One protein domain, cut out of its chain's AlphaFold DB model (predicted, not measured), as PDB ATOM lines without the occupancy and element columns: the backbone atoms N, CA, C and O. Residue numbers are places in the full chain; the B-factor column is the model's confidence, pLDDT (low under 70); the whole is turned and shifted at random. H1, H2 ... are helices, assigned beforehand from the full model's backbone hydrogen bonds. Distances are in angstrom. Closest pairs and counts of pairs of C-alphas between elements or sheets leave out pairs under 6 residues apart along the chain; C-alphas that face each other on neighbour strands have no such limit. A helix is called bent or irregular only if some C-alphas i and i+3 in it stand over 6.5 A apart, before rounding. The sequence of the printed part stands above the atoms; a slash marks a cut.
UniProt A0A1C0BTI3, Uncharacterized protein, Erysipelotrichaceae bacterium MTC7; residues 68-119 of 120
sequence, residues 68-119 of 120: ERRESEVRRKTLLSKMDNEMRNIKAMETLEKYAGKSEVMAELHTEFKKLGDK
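Overview. This is residues 68 to 119 of the 120 residues of an uncharacterized protein of Erysipelotrichaceae bacterium MTC7 (UniProt A0A1C0BTI3). A long, straight helix, H1, makes nearly the whole length of this model, and at its far end a tight turn sends a much shorter helix, H2, slanting back beside its last turns like the short arm of a lopsided V. Both arms reach away from the closed end of the V, and residues 68 to 92 of H1 and 112 to 119 at the other end stand free. The printed part has 52 residues with two named helices, H1 then H2, and no named strand; the class is all helix. It is extended, with a radius of gyration of the C-alphas of 17.1 A, and spans 54 by 24 by 9 A.

Arrangement. H1, residues 68 to 100, and H2, residues 104 to 117, are joined by a tight link of 3 residues and form a helical hairpin. They touch, with 6 pairs of C-alphas within 8 A; the closest C-alphas are those of Ala 100 and Ala 107, 4.5 A apart. H1 touches H2 with residues 96 to 100 alone, and H2 touches H1 with residues 106 to 110 alone. Their lines stand at a steep tilt of 42 degrees, and they run opposite ways. Their centres are 24.3 A apart. In H1 and H2 every O i to N i+4 pair is within hydrogen-bond range.

Along the chain. H1 begins at C-alpha 68, at (174.437, 204.751, 100.834), and measures 47.9 A from first to last C-alpha, ending at C-alpha 100, at (139.291, 236.552, 107.903). H2 measures 20.4 A from C-alpha 104 to C-alpha 117, the latter at (138.522, 221.938, 100.398). Neither helix is bent.

Size, cuts and confidence. The outline is a rod. The two C-alphas farthest apart are those of Glu 68 and Glu 104, 54.7 A, while the first and last printed C-alphas, those of Glu 68 and Lys 119, are 41.9 A apart. The printed part has no cut. The mean pLDDT of the printed part is 85.3, and residues 117 to 119 are under 70.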
ATOM      1  N   GLU A  68     175.396 204.752  99.724       87.81
ATOM      2  CA  GLU A  68     174.437 204.751 100.834       87.81
ATOM      3  C   GLU A  68     174.377 206.115 101.540       87.81
ATOM      4  O   GLU A  68     173.291 206.666 101.759       87.81
ATOM      5  N   ARG A  69     175.539 206.727 101.817       88.62
ATOM      6  CA  ARG A  69     175.609 208.087 102.375       88.62
ATOM      7  C   ARG A  69     174.933 209.093 101.451       88.62
ATOM      8  O   ARG A  69     174.075 209.848 101.909       88.62
ATOM      9  N   ARG A  70     175.248 209.077 100.154       87.94
ATOM     10  CA  ARG A  70     174.647 209.992  99.173       87.94
ATOM     11  C   ARG A  70     173.137 209.834  99.061       87.94
ATOM     12  O   ARG A  70     172.423 210.837  99.064       87.94
ATOM     13  N   GLU A  71     172.637 208.609  99.005       89.25
ATOM     14  CA  GLU A  71     171.197 208.359  98.978       89.25
ATOM     15  C   GLU A  71     170.510 208.891 100.234       89.25
ATOM     16  O   GLU A  71     169.468 209.546 100.140       89.25
ATOM     17  N   SER A  72     171.100 208.667 101.411       90.50
ATOM     18  CA  SER A  72     170.553 209.170 102.673       90.50
ATOM     19  C   SER A  72     170.518 210.705 102.722       90.50
ATOM     20  O   SER A  72     169.512 211.286 103.136       90.50
ATOM     21  N   GLU A  73     171.559 211.378 102.219       92.50
ATOM     22  CA  GLU A  73     171.614 212.839 102.115       92.50
ATOM     23  C   GLU A  73     170.510 213.386 101.210       92.50
ATOM     24  O   GLU A  73     169.834 214.354 101.572       92.50
ATOM     25  N   VAL A  74     170.319 212.769 100.041       93.38
ATOM     26  CA  VAL A  74     169.285 213.164  99.077       93.38
ATOM     27  C   VAL A  74     167.895 212.945  99.667       93.38
ATOM     28  O   VAL A  74     167.069 213.858  99.630       93.38
ATOM     29  N   ARG A  75     167.634 211.780 100.274       90.81
ATOM     30  CA  ARG A  75     166.352 211.495 100.943       90.81
ATOM     31  C   ARG A  75     166.064 212.513 102.044       90.81
ATOM     32  O   ARG A  75     164.961 213.057 102.087       90.81
ATOM     33  N   ARG A  76     167.059 212.834 102.879       92.75
ATOM     34  CA  ARG A  76     166.929 213.838 103.944       92.75
ATOM     35  C   ARG A  76     166.595 215.220 103.388       92.75
ATOM     36  O   ARG A  76     165.667 215.853 103.877       92.75
ATOM     37  N   LYS A  77     167.318 215.685 102.362       93.81
ATOM     38  CA  LYS A  77     167.057 216.988 101.723       93.81
ATOM     39  C   LYS A  77     165.652 217.059 101.129       93.81
ATOM     40  O   LYS A  77     164.952 218.045 101.342       93.81
ATOM     41  N   THR A  78     165.223 216.006 100.439       94.00
ATOM     42  CA  THR A  78     163.876 215.925  99.862       94.00
ATOM     43  C   THR A  78     162.801 215.976 100.943       94.00
ATOM     44  O   THR A  78     161.821 216.703 100.795       94.00
ATOM     45  N   LEU A  79     162.980 215.237 102.041       94.00
ATOM     46  CA  LEU A  79     162.020 215.238 103.142       94.00
ATOM     47  C   LEU A  79     161.938 216.612 103.817       94.00
ATOM     48  O   LEU A  79     160.839 217.127 103.992       94.00
ATOM     49  N   LEU A  80     163.084 217.235 104.113       95.06
ATOM     50  CA  LEU A  80     163.135 218.585 104.679       95.06
ATOM     51  C   LEU A  80     162.439 219.605 103.778       95.06
ATOM     52  O   LEU A  80     161.621 220.381 104.256       95.06
ATOM     53  N   SER A  81     162.680 219.556 102.465       94.81
ATOM     54  CA  SER A  81     162.010 220.454 101.522       94.81
ATOM     55  C   SER A  81     160.491 220.272 101.510       94.81
ATOM     56  O   SER A  81     159.766 221.255 101.362       94.81
ATOM     57  N   LYS A  82     159.995 219.036 101.652       93.94
ATOM     58  CA  LYS A  82     158.552 218.772 101.756       93.94
ATOM     59  C   LYS A  82     157.985 219.316 103.065       93.94
ATOM     60  O   LYS A  82     156.955 219.978 103.039       93.94
ATOM     61  N   MET A  83     158.676 219.092 104.181       93.19
ATOM     62  CA  MET A  83     158.268 219.614 105.488       93.19
ATOM     63  C   MET A  83     158.235 221.145 105.510       93.19
ATOM     64  O   MET A  83     157.268 221.720 105.999       93.19
ATOM     65  N   ASP A  84     159.236 221.808 104.931       94.12
ATOM     66  CA  ASP A  84     159.270 223.270 104.826       94.12
ATOM     67  C   ASP A  84     158.099 223.816 104.000       94.12
ATOM     68  O   ASP A  84     157.518 224.842 104.358       94.12
ATOM     69  N   ASN A  85     157.728 223.134 102.912       94.06
ATOM     70  CA  ASN A  85     156.561 223.508 102.113       94.06
ATOM     71  C   ASN A  85     155.261 223.360 102.908       94.06
ATOM     72  O   ASN A  85     154.473 224.302 102.949       94.06
ATOM     73  N   GLU A  86     155.068 222.239 103.602       92.25
ATOM     74  CA  GLU A  86     153.887 222.046 104.452       92.25
ATOM     75  C   GLU A  86     153.827 223.070 105.591       92.25
ATOM     76  O   GLU A  86     152.785 223.671 105.841       92.25
ATOM     77  N   MET A  87     154.958 223.374 106.230       92.19
ATOM     78  CA  MET A  87     155.020 224.424 107.249       92.19
ATOM     79  C   MET A  87     154.644 225.802 106.698       92.19
ATOM     80  O   MET A  87     153.998 226.587 107.396       92.19
ATOM     81  N   ARG A  88     155.048 226.132 105.465       93.00
ATOM     82  CA  ARG A  88     154.645 227.385 104.810       93.00
ATOM     83  C   ARG A  88     153.146 227.404 104.532       93.00
ATOM     84  O   ARG A  88     152.522 228.431 104.792       93.00
ATOM     85  N   ASN A  89     152.579 226.288 104.077       88.69
ATOM     86  CA  ASN A  89     151.141 226.157 103.849       88.69
ATOM     87  C   ASN A  89     150.355 226.353 105.150       88.69
ATOM     88  O   ASN A  89     149.435 227.166 105.185       88.69
ATOM     89  N   ILE A  90     150.766 225.698 106.241       89.69
ATOM     90  CA  ILE A  90     150.133 225.846 107.561       89.69
ATOM     91  C   ILE A  90     150.171 227.307 108.018       89.69
ATOM     92  O   ILE A  90     149.137 227.874 108.356       89.69
ATOM     93  N   LYS A  91     151.336 227.964 107.952       92.00
ATOM     94  CA  LYS A  91     151.457 229.382 108.334       92.00
ATOM     95  C   LYS A  91     150.594 230.300 107.473       92.00
ATOM     96  O   LYS A  91     150.035 231.271 107.986       92.00
ATOM     97  N   ALA A  92     150.502 230.028 106.172       87.00
ATOM     98  CA  ALA A  92     149.639 230.785 105.275       87.00
ATOM     99  C   ALA A  92     148.166 230.620 105.675       87.00
ATOM    100  O   ALA A  92     147.458 231.618 105.783       87.00
ATOM    101  N   MET A  93     147.739 229.394 105.987       85.31
ATOM    102  CA  MET A  93     146.385 229.094 106.456       85.31
ATOM    103  C   MET A  93     146.058 229.779 107.786       85.31
ATOM    104  O   MET A  93     145.052 230.478 107.872       85.31
ATOM    105  N   GLU A  94     146.929 229.684 108.790       88.00
ATOM    106  CA  GLU A  94     146.754 230.384 110.075       88.00
ATOM    107  C   GLU A  94     146.657 231.906 109.886       88.00
ATOM    108  O   GLU A  94     145.875 232.595 110.546       88.00
ATOM    109  N   THR A  95     147.452 232.447 108.960       86.94
ATOM    110  CA  THR A  95     147.426 233.873 108.630       86.94
ATOM    111  C   THR A  95     146.094 234.255 107.990       86.94
ATOM    112  O   THR A  95     145.491 235.249 108.398       86.94
ATOM    113  N   LEU A  96     145.606 233.463 107.033       84.19
ATOM    114  CA  LEU A  96     144.304 233.670 106.402       84.19
ATOM    115  C   LEU A  96     143.169 233.626 107.432       84.19
ATOM    116  O   LEU A  96     142.365 234.555 107.469       84.19
ATOM    117  N   GLU A  97     143.151 232.636 108.329       82.56
ATOM    118  CA  GLU A  97     142.145 232.541 109.399       82.56
ATOM    119  C   GLU A  97     142.173 233.763 110.327       82.56
ATOM    120  O   GLU A  97     141.132 234.346 110.646       82.56
ATOM    121  N   LYS A  98     143.371 234.218 110.708       85.88
ATOM    122  CA  LYS A  98     143.553 235.396 111.567       85.88
ATOM    123  C   LYS A  98     143.031 236.690 110.936       85.88
ATOM    124  O   LYS A  98     142.572 237.573 111.667       85.88
ATOM    125  N   TYR A  99     143.148 236.846 109.619       82.44
ATOM    126  CA  TYR A  99     142.693 238.050 108.914       82.44
ATOM    127  C   TYR A  99     141.243 237.960 108.429       82.44
ATOM    128  O   TYR A  99     140.585 238.998 108.352       82.44
ATOM    129  N   ALA A 100     140.707 236.760 108.199       76.88
ATOM    130  CA  ALA A 100     139.291 236.552 107.903       76.88
ATOM    131  C   ALA A 100     138.385 237.096 109.021       76.88
ATOM    132  O   ALA A 100     137.377 237.734 108.744       76.88
ATOM    133  N   GLY A 101     138.790 236.962 110.288       73.44
ATOM    134  CA  GLY A 101     138.058 237.541 111.425       73.44
ATOM    135  C   GLY A 101     138.103 239.075 111.531       73.44
ATOM    136  O   GLY A 101     137.536 239.627 112.470       73.44
ATOM    137  N   LYS A 102     138.802 239.774 110.626       82.06
ATOM    138  CA  LYS A 102     139.017 241.232 110.682       82.06
ATOM    139  C   LYS A 102     138.384 242.011 109.525       82.06
ATOM    140  O   LYS A 102     138.430 243.237 109.549       82.06
ATOM    141  N   SER A 103     137.835 241.342 108.511       81.12
ATOM    142  CA  SER A 103     137.233 241.978 107.331       81.12
ATOM    143  C   SER A 103     136.099 241.114 106.783       81.12
ATOM    144  O   SER A 103     136.313 239.931 106.533       81.12
ATOM    145  N   GLU A 104     134.921 241.703 106.552       78.75
ATOM    146  CA  GLU A 104     133.757 241.001 105.975       78.75
ATOM    147  C   GLU A 104     134.078 240.364 104.616       78.75
ATOM    148  O   GLU A 104     133.779 239.192 104.402       78.75
ATOM    149  N   VAL A 105     134.796 241.080 103.744       82.44
ATOM    150  CA  VAL A 105     135.200 240.569 102.422       82.44
ATOM    151  C   VAL A 105     136.128 239.355 102.548       82.44
ATOM    152  O   VAL A 105     135.991 238.385 101.806       82.44
ATOM    153  N   MET A 106     137.057 239.360 103.511       78.12
ATOM    154  CA  MET A 106     137.912 238.188 103.741       78.12
ATOM    155  C   MET A 106     137.182 237.033 104.425       78.12
ATOM    156  O   MET A 106     137.547 235.881 104.194       78.12
ATOM    157  N   ALA A 107     136.156 237.302 105.231       79.62
ATOM    158  CA  ALA A 107     135.323 236.259 105.817       79.62
ATOM    159  C   ALA A 107     134.523 235.506 104.740       79.62
ATOM    160  O   ALA A 107     134.466 234.273 104.772       79.62
ATOM    161  N   GLU A 108     133.968 236.216 103.754       82.69
ATOM    162  CA  GLU A 108     133.256 235.610 102.621       82.69
ATOM    163  C   GLU A 108     134.189 234.739 101.768       82.69
ATOM    164  O   GLU A 108     133.908 233.555 101.559       82.69
ATOM    165  N   LEU A 109     135.351 235.274 101.377       84.31
ATOM    166  CA  LEU A 109     136.354 234.545 100.587       84.31
ATOM    167  C   LEU A 109     136.902 233.310 101.318       84.31
ATOM    168  O   LEU A 109     137.068 232.246 100.722       84.31
ATOM    169  N   HIS A 110     137.148 233.411 102.624       81.19
ATOM    170  CA  HIS A 110     137.582 232.277 103.440       81.19
ATOM    171  C   HIS A 110     136.499 231.189 103.554       81.19
ATOM    172  O   HIS A 110     136.805 229.994 103.558       81.19
ATOM    173  N   THR A 111     135.225 231.585 103.603       82.25
ATOM    174  CA  THR A 111     134.094 230.648 103.632       82.25
ATOM    175  C   THR A 111     133.971 229.878 102.316       82.25
ATOM    176  O   THR A 111     133.739 228.668 102.332       82.25
ATOM    177  N   GLU A 112     134.159 230.545 101.175       83.06
ATOM    178  CA  GLU A 112     134.228 229.872  99.872       83.06
ATOM    179  C   GLU A 112     135.435 228.937  99.765       83.06
ATOM    180  O   GLU A 112     135.287 227.805  99.303       83.06
ATOM    181  N   PHE A 113     136.605 229.357 100.256       83.44
ATOM    182  CA  PHE A 113     137.810 228.529 100.261       83.44
ATOM    183  C   PHE A 113     137.616 227.214 101.037       83.44
ATOM    184  O   PHE A 113     137.944 226.145 100.521       83.44
ATOM    185  N   LYS A 114     137.007 227.253 102.233       80.44
ATOM    186  CA  LYS A 114     136.695 226.036 103.013       80.44
ATOM    187  C   LYS A 114     135.736 225.094 102.274       80.44
ATOM    188  O   LYS A 114     135.992 223.897 102.205       80.44
ATOM    189  N   LYS A 115     134.699 225.634 101.620       84.75
ATOM    190  CA  LYS A 115     133.748 224.841 100.810       84.75
ATOM    191  C   LYS A 115     134.395 224.124  99.618       84.75
ATOM    192  O   LYS A 115     133.837 223.137  99.139       84.75
ATOM    193  N   LEU A 116     135.516 224.634  99.103       78.31
ATOM    194  CA  LEU A 116     136.275 223.996  98.024       78.31
ATOM    195  C   LEU A 116     137.169 222.858  98.537       78.31
ATOM    196  O   LEU A 116     137.342 221.874  97.821       78.31
ATOM    197  N   GLY A 117     137.698 222.970  99.760       65.38
ATOM    198  CA  GLY A 117     138.522 221.938 100.398       65.38
ATOM    199  C   GLY A 117     137.740 220.694 100.832       65.38
ATOM    200  O   GLY A 117     138.241 219.588 100.679       65.38
ATOM    201  N   ASP A 118     136.489 220.852 101.277       56.34
ATOM    202  CA  ASP A 118     135.630 219.742 101.740       56.34
ATOM    203  C   ASP A 118     135.087 218.841 100.603       56.34
ATOM    204  O   ASP A 118     134.339 217.895 100.852       56.34
ATOM    205  N   LYS A 119     135.406 219.151  99.337       50.38
ATOM    206  CA  LYS A 119     134.948 218.409  98.145       50.38
ATOM    207  C   LYS A 119     135.991 217.450  97.551       50.38
ATOM    208  O   LYS A 119     135.729 216.892  96.483       50.38
TER     209      LYS A 119